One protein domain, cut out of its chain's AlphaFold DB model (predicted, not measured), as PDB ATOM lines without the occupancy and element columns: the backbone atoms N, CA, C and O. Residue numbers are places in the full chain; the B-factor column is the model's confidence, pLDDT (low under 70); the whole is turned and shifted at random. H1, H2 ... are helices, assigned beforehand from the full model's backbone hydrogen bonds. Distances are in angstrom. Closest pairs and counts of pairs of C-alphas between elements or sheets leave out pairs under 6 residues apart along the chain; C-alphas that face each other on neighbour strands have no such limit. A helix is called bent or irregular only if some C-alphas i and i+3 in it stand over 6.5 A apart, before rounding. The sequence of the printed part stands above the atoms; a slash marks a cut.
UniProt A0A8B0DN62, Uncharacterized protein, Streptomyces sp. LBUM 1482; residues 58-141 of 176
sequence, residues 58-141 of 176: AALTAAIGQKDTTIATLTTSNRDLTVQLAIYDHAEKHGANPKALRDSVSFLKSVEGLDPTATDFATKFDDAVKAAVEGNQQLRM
ATOM      1  N   ALA A  58     -41.665  55.475 -62.538       87.88
ATOM      2  CA  ALA A  58     -41.920  54.145 -63.084       87.88
ATOM      3  C   ALA A  58     -41.005  53.106 -62.420       87.88
ATOM      4  O   ALA A  58     -41.489  52.073 -61.951       87.88
ATOM      5  N   ALA A  59     -39.710  53.414 -62.297       86.00
ATOM      6  CA  ALA A  59     -38.763  52.564 -61.580       86.00
ATOM      7  C   ALA A  59     -39.129  52.405 -60.096       86.00
ATOM      8  O   ALA A  59     -39.061  51.294 -59.573       86.00
ATOM      9  N   LEU A  60     -39.573  53.475 -59.423       87.19
ATOM     10  CA  LEU A  60     -39.974  53.415 -58.013       87.19
ATOM     11  C   LEU A  60     -41.198  52.509 -57.812       87.19
ATOM     12  O   LEU A  60     -41.204  51.676 -56.909       87.19
ATOM     13  N   THR A  61     -42.199  52.613 -58.690       89.56
ATOM     14  CA  THR A  61     -43.393  51.751 -58.653       89.56
ATOM     15  C   THR A  61     -43.022  50.283 -58.870       89.56
ATOM     16  O   THR A  61     -43.476  49.410 -58.130       89.56
ATOM     17  N   ALA A  62     -42.149  50.001 -59.844       89.25
ATOM     18  CA  ALA A  62     -41.664  48.649 -60.100       89.25
ATOM     19  C   ALA A  62     -40.866  48.087 -58.910       89.25
ATOM     20  O   ALA A  62     -41.069  46.938 -58.518       89.25
ATOM     21  N   ALA A  63     -39.998  48.899 -58.301       88.94
ATOM     22  CA  ALA A  63     -39.208  48.505 -57.141       88.94
ATOM     23  C   ALA A  63     -40.081  48.223 -55.907       88.94
ATOM     24  O   ALA A  63     -39.819  47.259 -55.189       88.94
ATOM     25  N   ILE A  64     -41.136  49.013 -55.677       91.56
ATOM     26  CA  ILE A  64     -42.118  48.746 -54.615       91.56
ATOM     27  C   ILE A  64     -42.806  47.399 -54.865       91.56
ATOM     28  O   ILE A  64     -42.780  46.541 -53.988       91.56
ATOM     29  N   GLY A  65     -43.304  47.150 -56.081       92.62
ATOM     30  CA  GLY A  65     -43.929  45.865 -56.418       92.62
ATOM     31  C   GLY A  65     -42.989  44.662 -56.255       92.62
ATOM     32  O   GLY A  65     -43.399  43.595 -55.785       92.62
ATOM     33  N   GLN A  66     -41.701  44.827 -56.579       91.75
ATOM     34  CA  GLN A  66     -40.678  43.807 -56.327       91.75
ATOM     35  C   GLN A  66     -40.455  43.569 -54.829       91.75
ATOM     36  O   GLN A  66     -40.347  42.415 -54.405       91.75
ATOM     37  N   LYS A  67     -40.402  44.633 -54.016       92.06
ATOM     38  CA  LYS A  67     -40.276  44.514 -52.557       92.06
ATOM     39  C   LYS A  67     -41.486  43.821 -51.947       92.06
ATOM     40  O   LYS A  67     -41.283  42.896 -51.170       92.06
ATOM     41  N   ASP A  68     -42.701  44.170 -52.352       94.56
ATOM     42  CA  ASP A  68     -43.924  43.520 -51.863       94.56
ATOM     43  C   ASP A  68     -43.933  42.019 -52.188       94.56
ATOM     44  O   ASP A  68     -44.204  41.188 -51.322       94.56
ATOM     45  N   THR A  69     -43.537  41.654 -53.411       95.38
ATOM     46  CA  THR A  69     -43.405  40.245 -53.824       95.38
ATOM     47  C   THR A  69     -42.344  39.509 -52.998       95.38
ATOM     48  O   THR A  69     -42.546  38.367 -52.572       95.38
ATOM     49  N   THR A  70     -41.210  40.166 -52.743       95.06
ATOM     50  CA  THR A  70     -40.120  39.612 -51.930       95.06
ATOM     51  C   THR A  70     -40.565  39.415 -50.484       95.06
ATOM     52  O   THR A  70     -40.328  38.350 -49.919       95.06
ATOM     53  N   ILE A  71     -41.252  40.401 -49.902       95.19
ATOM     54  CA  ILE A  71     -41.799  40.331 -48.545       95.19
ATOM     55  C   ILE A  71     -42.787  39.173 -48.449       95.19
ATOM     56  O   ILE A  71     -42.613  38.327 -47.581       95.19
ATOM     57  N   ALA A  72     -43.748  39.066 -49.370       94.56
ATOM     58  CA  ALA A  72     -44.713  37.967 -49.372       94.56
ATOM     59  C   ALA A  72     -44.016  36.595 -49.413       94.56
ATOM     60  O   ALA A  72     -44.326  35.712 -48.614       94.56
ATOM     61  N   THR A  73     -43.014  36.445 -50.284       95.31
ATOM     62  CA  THR A  73     -42.231  35.205 -50.409       95.31
ATOM     63  C   THR A  73     -41.469  34.880 -49.121       95.31
ATOM     64  O   THR A  73     -41.494  33.742 -48.650       95.31
ATOM     65  N   LEU A  74     -40.806  35.875 -48.525       95.50
ATOM     66  CA  LEU A  74     -40.056  35.708 -47.281       95.50
ATOM     67  C   LEU A  74     -40.973  35.412 -46.095       95.50
ATOM     68  O   LEU A  74     -40.618  34.583 -45.264       95.50
ATOM     69  N   THR A  75     -42.152  36.029 -46.022       93.25
ATOM     70  CA  THR A  75     -43.146  35.752 -44.979       93.25
ATOM     71  C   THR A  75     -43.624  34.305 -45.054       93.25
ATOM     72  O   THR A  75     -43.622  33.619 -44.033       93.25
ATOM     73  N   THR A  76     -43.954  33.801 -46.249       91.00
ATOM     74  CA  THR A  76     -44.313  32.386 -46.430       91.00
ATOM     75  C   THR A  76     -43.152  31.465 -46.055       91.00
ATOM     76  O   THR A  76     -43.335  30.549 -45.259       91.00
ATOM     77  N   SER A  77     -41.935  31.744 -46.532       93.12
ATOM     78  CA  SER A  77     -40.765  30.920 -46.203       93.12
ATOM     79  C   SER A  77     -40.440  30.923 -44.706       93.12
ATOM     80  O   SER A  77     -40.064  29.887 -44.160       93.12
ATOM     81  N   ASN A  78     -40.562  32.069 -44.034       94.25
ATOM     82  CA  ASN A  78     -40.301  32.186 -42.603       94.25
ATOM     83  C   ASN A  78     -41.345  31.419 -41.789       94.25
ATOM     84  O   ASN A  78     -40.990  30.713 -40.845       94.25
ATOM     85  N   ARG A  79     -42.613  31.483 -42.203       92.12
ATOM     86  CA  ARG A  79     -43.683  30.673 -41.627       92.12
ATOM     87  C   ARG A  79     -43.378  29.182 -41.746       92.12
ATOM     88  O   ARG A  79     -43.416  28.485 -40.737       92.12
ATOM     89  N   ASP A  80     -43.035  28.710 -42.942       90.81
ATOM     90  CA  ASP A  80     -42.741  27.294 -43.189       90.81
ATOM     91  C   ASP A  80     -41.568  26.797 -42.336       90.81
ATOM     92  O   ASP A  80     -41.624  25.708 -41.763       90.81
ATOM     93  N   LEU A  81     -40.512  27.608 -42.211       93.50
ATOM     94  CA  LEU A  81     -39.365  27.305 -41.354       93.50
ATOM     95  C   LEU A  81     -39.742  27.294 -39.872       93.50
ATOM     96  O   LEU A  81     -39.322  26.395 -39.149       93.50
ATOM     97  N   THR A  82     -40.557  28.249 -39.425       93.50
ATOM     98  CA  THR A  82     -41.006  28.322 -38.029       93.50
ATOM     99  C   THR A  82     -41.863  27.113 -37.666       93.50
ATOM    100  O   THR A  82     -41.656  26.509 -36.619       93.50
ATOM    101  N   VAL A  83     -42.766  26.690 -38.557       93.25
ATOM    102  CA  VAL A  83     -43.545  25.458 -38.376       93.25
ATOM    103  C   VAL A  83     -42.631  24.235 -38.356       93.25
ATOM    104  O   VAL A  83     -42.790  23.384 -37.489       93.25
ATOM    105  N   GLN A  84     -41.647  24.139 -39.258       93.00
ATOM    106  CA  GLN A  84     -40.684  23.033 -39.241       93.00
ATOM    107  C   GLN A  84     -39.911  22.964 -37.920       93.00
ATOM    108  O   GLN A  84     -39.791  21.878 -37.364       93.00
ATOM    109  N   LEU A  85     -39.423  24.093 -37.403       94.69
ATOM    110  CA  LEU A  85     -38.750  24.150 -36.102       94.69
ATOM    111  C   LEU A  85     -39.692  23.731 -34.969       94.69
ATOM    112  O   LEU A  85     -39.337  22.855 -34.187       94.69
ATOM    113  N   ALA A  86     -40.924  24.246 -34.958       94.50
ATOM    114  CA  ALA A  86     -41.933  23.854 -33.980       94.50
ATOM    115  C   ALA A  86     -42.218  22.341 -34.010       94.50
ATOM    116  O   ALA A  86     -42.358  21.726 -32.956       94.50
ATOM    117  N   ILE A  87     -42.238  21.707 -35.193       95.06
ATOM    118  CA  ILE A  87     -42.346  20.242 -35.302       95.06
ATOM    119  C   ILE A  87     -41.202  19.567 -34.546       95.06
ATOM    120  O   ILE A  87     -41.461  18.646 -33.778       95.06
ATOM    121  N   TYR A  88     -39.953  19.991 -34.748       94.38
ATOM    122  CA  TYR A  88     -38.810  19.375 -34.071       94.38
ATOM    123  C   TYR A  88     -38.820  19.613 -32.557       94.38
ATOM    124  O   TYR A  88     -38.561  18.671 -31.813       94.38
ATOM    125  N   ASP A  89     -39.184  20.813 -32.108       92.50
ATOM    126  CA  ASP A  89     -39.162  21.176 -30.688       92.50
ATOM    127  C   ASP A  89     -40.306  20.527 -29.888       92.50
ATOM    128  O   ASP A  89     -40.131  20.147 -28.729       92.50
ATOM    129  N   HIS A  90     -41.486  20.368 -30.498       93.12
ATOM    130  CA  HIS A  90     -42.692  19.917 -29.796       93.12
ATOM    131  C   HIS A  90     -43.029  18.433 -30.015       93.12
ATOM    132  O   HIS A  90     -43.724  17.832 -29.193       93.12
ATOM    133  N   ALA A  91     -42.538  17.799 -31.086       92.81
ATOM    134  CA  ALA A  91     -42.877  16.407 -31.400       92.81
ATOM    135  C   ALA A  91     -42.503  15.423 -30.281       92.81
ATOM    136  O   ALA A  91     -43.307  14.553 -29.932       92.81
ATOM    137  N   GLU A  92     -41.311  15.565 -29.694       89.75
ATOM    138  CA  GLU A  92     -40.811  14.634 -28.675       89.75
ATOM    139  C   GLU A  92     -41.702  14.608 -27.427       89.75
ATOM    140  O   GLU A  92     -41.991  13.534 -26.895       89.75
ATOM    141  N   LYS A  93     -42.226  15.771 -27.015       90.69
ATOM    142  CA  LYS A  93     -43.144  15.920 -25.872       90.69
ATOM    143  C   LYS A  93     -44.398  15.054 -26.006       90.69
ATOM    144  O   LYS A  93     -44.940  14.584 -25.007       90.69
ATOM    145  N   HIS A  94     -44.846  14.824 -27.236       92.19
ATOM    146  CA  HIS A  94     -46.037  14.040 -27.552       92.19
ATOM    147  C   HIS A  94     -45.710  12.627 -28.057       92.19
ATOM    148  O   HIS A  94     -46.598  11.918 -28.533       92.19
ATOM    149  N   GLY A  95     -44.444  12.198 -27.959       90.44
ATOM    150  CA  GLY A  95     -43.990  10.904 -28.467       90.44
ATOM    151  C   GLY A  95     -44.154  10.767 -29.982       90.44
ATOM    152  O   GLY A  95     -44.305   9.653 -30.488       90.44
ATOM    153  N   ALA A  96     -44.173  11.886 -30.704       94.25
ATOM    154  CA  ALA A  96     -44.294  11.926 -32.149       94.25
ATOM    155  C   ALA A  96     -42.917  11.814 -32.814       94.25
ATOM    156  O   ALA A  96     -41.902  12.215 -32.252       94.25
ATOM    157  N   ASN A  97     -42.879  11.293 -34.038       94.56
ATOM    158  CA  ASN A  97     -41.699  11.315 -34.888       94.56
ATOM    159  C   ASN A  97     -41.688  12.625 -35.704       94.56
ATOM    160  O   ASN A  97     -42.534  12.773 -36.594       94.56
ATOM    161  N   PRO A  98     -40.725  13.545 -35.479       94.25
ATOM    162  CA  PRO A  98     -40.678  14.832 -36.176       94.25
ATOM    163  C   PRO A  98     -40.635  14.688 -37.703       94.25
ATOM    164  O   PRO A  98     -41.282  15.441 -38.428       94.25
ATOM    165  N   LYS A  99     -39.909  13.682 -38.213       93.88
ATOM    166  CA  LYS A  99     -39.796  13.432 -39.655       93.88
ATOM    167  C   LYS A  99     -41.128  12.972 -40.249       93.88
ATOM    168  O   LYS A  99     -41.530  13.461 -41.295       93.88
ATOM    169  N   ALA A 100     -41.831  12.075 -39.556       94.56
ATOM    170  CA  ALA A 100     -43.133  11.593 -40.011       94.56
ATOM    171  C   ALA A 100     -44.199  12.703 -39.988       94.56
ATOM    172  O   ALA A 100     -45.031  12.769 -40.888       94.56
ATOM    173  N   LEU A 101     -44.160  13.594 -38.988       95.06
ATOM    174  CA  LEU A 101     -45.040  14.766 -38.922       95.06
ATOM    175  C   LEU A 101     -44.770  15.754 -40.058       95.06
ATOM    176  O   LEU A 101     -45.712  16.195 -40.712       95.06
ATOM    177  N   ARG A 102     -43.495  16.059 -40.322       94.94
ATOM    178  CA  ARG A 102     -43.081  16.926 -41.433       94.94
ATOM    179  C   ARG A 102     -43.581  16.412 -42.787       94.94
ATOM    180  O   ARG A 102     -43.994  17.214 -43.615       94.94
ATOM    181  N   ASP A 103     -43.568  15.096 -42.995       94.56
ATOM    182  CA  ASP A 103     -43.989  14.470 -44.256       94.56
ATOM    183  C   ASP A 103     -45.522  14.261 -44.345       94.56
ATOM    184  O   ASP A 103     -46.050  13.841 -45.378       94.56
ATOM    185  N   SER A 104     -46.270  14.556 -43.275       95.25
ATOM    186  CA  SER A 104     -47.708  14.289 -43.176       95.25
ATOM    187  C   SER A 104     -48.563  15.454 -43.680       95.25
ATOM    188  O   SER A 104     -48.785  16.444 -42.981       95.25
ATOM    189  N   VAL A 105     -49.156  15.297 -44.868       94.31
ATOM    190  CA  VAL A 105     -50.076  16.294 -45.453       94.31
ATOM    191  C   VAL A 105     -51.285  16.571 -44.552       94.31
ATOM    192  O   VAL A 105     -51.738  17.711 -44.468       94.31
ATOM    193  N   SER A 106     -51.828  15.558 -43.869       94.00
ATOM    194  CA  SER A 106     -52.987  15.745 -42.984       94.00
ATOM    195  C   SER A 106     -52.643  16.591 -41.760       94.00
ATOM    196  O   SER A 106     -53.450  17.421 -41.349       94.00
ATOM    197  N   PHE A 107     -51.444  16.406 -41.200       95.88
ATOM    198  CA  PHE A 107     -50.967  17.225 -40.091       95.88
ATOM    199  C   PHE A 107     -50.671  18.652 -40.559       95.88
ATOM    200  O   PHE A 107     -51.185  19.593 -39.961       95.88
ATOM    201  N   LEU A 108     -49.952  18.825 -41.674       94.50
ATOM    202  CA  LEU A 108     -49.668  20.153 -42.229       94.50
ATOM    203  C   LEU A 108     -50.951  20.958 -42.494       94.50
ATOM    204  O   LEU A 108     -51.014  22.130 -42.140       94.50
ATOM    205  N   LYS A 109     -52.016  20.316 -42.997       94.31
ATOM    206  CA  LYS A 109     -53.341  20.948 -43.149       94.31
ATOM    207  C   LYS A 109     -53.974  21.376 -41.824       94.31
ATOM    208  O   LYS A 109     -54.628  22.411 -41.776       94.31
ATOM    209  N   SER A 110     -53.796  20.608 -40.745       94.12
ATOM    210  CA  SER A 110     -54.326  20.989 -39.425       94.12
ATOM    211  C   SER A 110     -53.637  22.217 -38.823       94.12
ATOM    212  O   SER A 110     -54.263  22.938 -38.050       94.12
ATOM    213  N   VAL A 111     -52.384  22.488 -39.206       94.31
ATOM    214  CA  VAL A 111     -51.605  23.634 -38.704       94.31
ATOM    215  C   VAL A 111     -51.522  24.800 -39.698       94.31
ATOM    216  O   VAL A 111     -51.035  25.870 -39.345       94.31
ATOM    217  N   GLU A 112     -52.058  24.649 -40.915       90.81
ATOM    218  CA  GLU A 112     -52.055  25.668 -41.980       90.81
ATOM    219  C   GLU A 112     -52.816  26.951 -41.605       90.81
ATOM    220  O   GLU A 112     -52.601  27.999 -42.208       90.81
ATOM    221  N   GLY A 113     -53.690  26.911 -40.598       89.50
ATOM    222  CA  GLY A 113     -54.374  28.095 -40.064       89.50
ATOM    223  C   GLY A 113     -53.665  28.757 -38.880       89.50
ATOM    224  O   GLY A 113     -54.099  29.815 -38.434       89.50
ATOM    225  N   LEU A 114     -52.604  28.146 -38.342       92.62
ATOM    226  CA  LEU A 114     -51.924  28.653 -37.154       92.62
ATOM    227  C   LEU A 114     -50.962  29.786 -37.516       92.62
ATOM    228  O   LEU A 114     -50.171  29.673 -38.458       92.62
ATOM    229  N   ASP A 115     -51.029  30.864 -36.743       91.44
ATOM    230  CA  ASP A 115     -50.091  31.978 -36.805       91.44
ATOM    231  C   ASP A 115     -48.909  31.698 -35.862       91.44
ATOM    232  O   ASP A 115     -49.116  31.666 -34.647       91.44
ATOM    233  N   PRO A 116     -47.678  31.511 -36.378       90.50
ATOM    234  CA  PRO A 116     -46.502  31.253 -35.548       90.50
ATOM    235  C   PRO A 116     -46.101  32.406 -34.625       90.50
ATOM    236  O   PRO A 116     -45.291  32.210 -33.724       90.50
ATOM    237  N   THR A 117     -46.637  33.608 -34.848       90.00
ATOM    238  CA  THR A 117     -46.362  34.794 -34.024       90.00
ATOM    239  C   THR A 117     -47.400  35.012 -32.925       90.00
ATOM    240  O   THR A 117     -47.193  35.838 -32.032       90.00
ATOM    241  N   ALA A 118     -48.504  34.262 -32.954       93.75
ATOM    242  CA  ALA A 118     -49.541  34.354 -31.942       93.75
ATOM    243  C   ALA A 118     -49.045  33.816 -30.593       93.75
ATOM    244  O   ALA A 118     -48.337  32.813 -30.507       93.75
ATOM    245  N   THR A 119     -49.472  34.458 -29.506       94.25
ATOM    246  CA  THR A 119     -49.081  34.077 -28.139       94.25
ATOM    247  C   THR A 119     -49.574  32.689 -27.734       94.25
ATOM    248  O   THR A 119     -48.980  32.058 -26.865       94.25
ATOM    249  N   ASP A 120     -50.643  32.199 -28.366       94.06
ATOM    250  CA  ASP A 120     -51.235  30.882 -28.128       94.06
ATOM    251  C   ASP A 120     -50.781  29.811 -29.136       94.06
ATOM    252  O   ASP A 120     -51.273  28.679 -29.094       94.06
ATOM    253  N   PHE A 121     -49.825  30.142 -30.014       94.00
ATOM    254  CA  PHE A 121     -49.317  29.237 -31.043       94.00
ATOM    255  C   PHE A 121     -48.840  27.911 -30.453       94.00
ATOM    256  O   PHE A 121     -49.296  26.857 -30.882       94.00
ATOM    257  N   ALA A 122     -47.973  27.961 -29.437       93.00
ATOM    258  CA  ALA A 122     -47.381  26.769 -28.833       93.00
ATOM    259  C   ALA A 122     -48.444  25.800 -28.288       93.00
ATOM    260  O   ALA A 122     -48.353  24.597 -28.507       93.00
ATOM    261  N   THR A 123     -49.482  26.320 -27.628       95.19
ATOM    262  CA  THR A 123     -50.578  25.501 -27.088       95.19
ATOM    263  C   THR A 123     -51.397  24.861 -28.204       95.19
ATOM    264  O   THR A 123     -51.618  23.655 -28.189       95.19
ATOM    265  N   LYS A 124     -51.796  25.645 -29.213       95.31
ATOM    266  CA  LYS A 124     -52.553  25.126 -30.364       95.31
ATOM    267  C   LYS A 124     -51.747  24.114 -31.178       95.31
ATOM    268  O   LYS A 124     -52.309  23.157 -31.706       95.31
ATOM    269  N   PHE A 125     -50.439  24.328 -31.286       95.75
ATOM    270  CA  PHE A 125     -49.529  23.434 -31.983       95.75
ATOM    271  C   PHE A 125     -49.361  22.106 -31.232       95.75
ATOM    272  O   PHE A 125     -49.503  21.049 -31.846       95.75
ATOM    273  N   ASP A 126     -49.155  22.142 -29.912       95.44
ATOM    274  CA  ASP A 126     -49.122  20.950 -29.048       95.44
ATOM    275  C   ASP A 126     -50.405  20.114 -29.183       95.44
ATOM    276  O   ASP A 126     -50.353  18.895 -29.373       95.44
ATOM    277  N   ASP A 127     -51.568  20.770 -29.142       95.81
ATOM    278  CA  ASP A 127     -52.863  20.108 -29.297       95.81
ATOM    279  C   ASP A 127     -53.001  19.440 -30.675       95.81
ATOM    280  O   ASP A 127     -53.467  18.301 -30.772       95.81
ATOM    281  N   ALA A 128     -52.538  20.102 -31.741       95.94
ATOM    282  CA  ALA A 128     -52.535  19.542 -33.091       95.94
ATOM    283  C   ALA A 128     -51.599  18.327 -33.215       95.94
ATOM    284  O   ALA A 128     -51.976  17.314 -33.812       95.94
ATOM    285  N   VAL A 129     -50.400  18.390 -32.627       95.62
ATOM    286  CA  VAL A 129     -49.448  17.266 -32.607       95.62
ATOM    287  C   VAL A 129     -50.049  16.076 -31.861       95.62
ATOM    288  O   VAL A 129     -50.025  14.951 -32.368       95.62
ATOM    289  N   LYS A 130     -50.637  16.315 -30.686       95.00
ATOM    290  CA  LYS A 130     -51.310  15.279 -29.896       95.00
ATOM    291  C   LYS A 130     -52.435  14.614 -30.693       95.00
ATOM    292  O   LYS A 130     -52.453  13.389 -30.810       95.00
ATOM    293  N   ALA A 131     -53.325  15.410 -31.286       95.19
ATOM    294  CA  ALA A 131     -54.435  14.908 -32.089       95.19
ATOM    295  C   ALA A 131     -53.952  14.093 -33.301       95.19
ATOM    296  O   ALA A 131     -54.513  13.040 -33.610       95.19
ATOM    297  N   ALA A 132     -52.878  14.529 -33.966       95.38
ATOM    298  CA  ALA A 132     -52.302  13.808 -35.096       95.38
ATOM    299  C   ALA A 132     -51.763  12.428 -34.693       95.38
ATOM    300  O   ALA A 132     -52.013  11.438 -35.380       95.38
ATOM    301  N   VAL A 133     -51.065  12.345 -33.559       94.69
ATOM    302  CA  VAL A 133     -50.515  11.089 -33.030       94.69
ATOM    303  C   VAL A 133     -51.603  10.134 -32.524       94.69
ATOM    304  O   VAL A 133     -51.451   8.910 -32.611       94.69
ATOM    305  N   GLU A 134     -52.697  10.666 -31.978       93.31
ATOM    306  CA  GLU A 134     -53.869   9.883 -31.574       93.31
ATOM    307  C   GLU A 134     -54.629   9.336 -32.790       93.31
ATOM    308  O   GLU A 134     -55.009   8.165 -32.796       93.31
ATOM    309  N   GLY A 135     -54.788  10.147 -33.841       93.44
ATOM    310  CA  GLY A 135     -55.466   9.761 -35.079       93.44
ATOM    311  C   GLY A 135     -54.640   8.867 -36.010       93.44
ATOM    312  O   GLY A 135     -55.211   8.108 -36.793       93.44
ATOM    313  N   ASN A 136     -53.306   8.922 -35.938       92.69
ATOM    314  CA  ASN A 136     -52.417   8.116 -36.771       92.69
ATOM    315  C   ASN A 136     -51.179   7.638 -35.999       92.69
ATOM    316  O   ASN A 136     -50.181   8.346 -35.854       92.69
ATOM    317  N   GLN A 137     -51.205   6.369 -35.584       90.50
ATOM    318  CA  GLN A 137     -50.110   5.755 -34.829       90.50
ATOM    319  C   GLN A 137     -48.790   5.657 -35.610       90.50
ATOM    320  O   GLN A 137     -47.742   5.549 -34.981       90.50
ATOM    321  N   GLN A 138     -48.799   5.734 -36.948       91.00
ATOM    322  CA  GLN A 138     -47.566   5.758 -37.753       91.00
ATOM    323  C   GLN A 138     -46.747   7.039 -37.533       91.00
ATOM    324  O   GLN A 138     -45.561   7.077 -37.848       91.00
ATOM    325  N   LEU A 139     -47.368   8.084 -36.977       94.25
ATOM    326  CA  LEU A 139     -46.694   9.328 -36.616       94.25
ATOM    327  C   LEU A 139     -45.983   9.236 -35.260       94.25
ATOM    328  O   LEU A 139     -45.272  10.166 -34.896       94.25
ATOM    329  N   ARG A 140     -46.153   8.140 -34.505       93.06
ATOM    330  CA  ARG A 140     -45.441   7.929 -33.238       93.06
ATOM    331  C   ARG A 140     -43.968   7.654 -33.479       93.06
ATOM    332  O   ARG A 140     -43.568   7.030 -34.461       93.06
ATOM    333  N   MET A 141     -43.157   8.076 -32.524       89.38
ATOM    334  CA  MET A 141     -41.770   7.667 -32.447       89.38
ATOM    335  C   MET A 141     -41.721   6.158 -32.187       89.38
ATOM    336  O   MET A 141     -42.198   5.675 -31.161       89.38
TER     337      MET A 141
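This is residues 58 to 141 of the 176 residues of an uncharacterized protein of Streptomyces sp. LBUM 1482 (UniProt A0A8B0DN62). A long helix, H1, sticks out like a handle from a small, compact head, with its residues 58 to 77 standing free. The head is made by the other end of H1 and by three shorter helices, H2, H3 and H4, of which H3 and H4 form a helical hairpin. The printed part has 84 residues with four named helices, in the order H1, H2, H3, H4, and no named strand; the class is all helix. The whole is loose, with a radius of gyration of the C-alphas of 16.3 A, and the C-alphas span 57 by 25 by 17 A, the free arm making the length.

H1, residues 58 to 94, has a kink of 31 degrees near residue 88 and is irregular, with C-alphas 89 and 92 standing 7.0 A apart. With residues 84 to 92 alone it touches H2, residues 98 to 102; the closest C-alphas are those of Tyr 88 and Pro 98, 5.3 A apart. H2 and H3, residues 105 to 111, only just touch, with 3 pairs of C-alphas within 8 A, and only at the corner by their link; the closest C-alphas are those of Leu 101 and Phe 107, 6.5 A apart. H3 touches H4, residues 121 to 135, and the two are a hairpin; their closest C-alphas, those of Phe 107 and Ala 132, are 6.2 A apart. They run opposite ways at a shallow tilt of 33 degrees, only just short of steep. H1 touches H4 with residues 86 to 94 alone, the closest C-alphas being those of His 94 and Lys 130, 5.9 A apart. These two run the same way at a steep tilt of 56 degrees. H1 and H3 are only just apart, closest 8.3 A, and so are H2 and H4, closest 8.1 A. In H2, H3 and H4 every O i to N i+4 pair is within hydrogen-bond range; in H1 it is 30 of 33.

H1 begins at C-alpha 58, at (-41.920, 54.145, -63.084), and ends at C-alpha 94, at (-46.037, 14.040, -27.552), 53.7 A from first to last C-alpha. H2 measures 6.1 A and H3 10.1 A in the same way. H4 measures 20.8 A and ends at C-alpha 135, at (-55.466, 9.761, -35.079).

The C-alphas of Ala 58 and Gln 137, the two farthest apart, are 56.6 A from each other. Without residues 58 to 77, the body of 64 residues spans 29 by 19 by 18 A, with a radius of gyration of 10.4 A. The printed part has no cut. The links from H1 to H2 and from H2 to H3 are tight, the link from H3 to H4 is short, and no link is long. The mean pLDDT of the printed part is 93.1, and no printed residue is under 70.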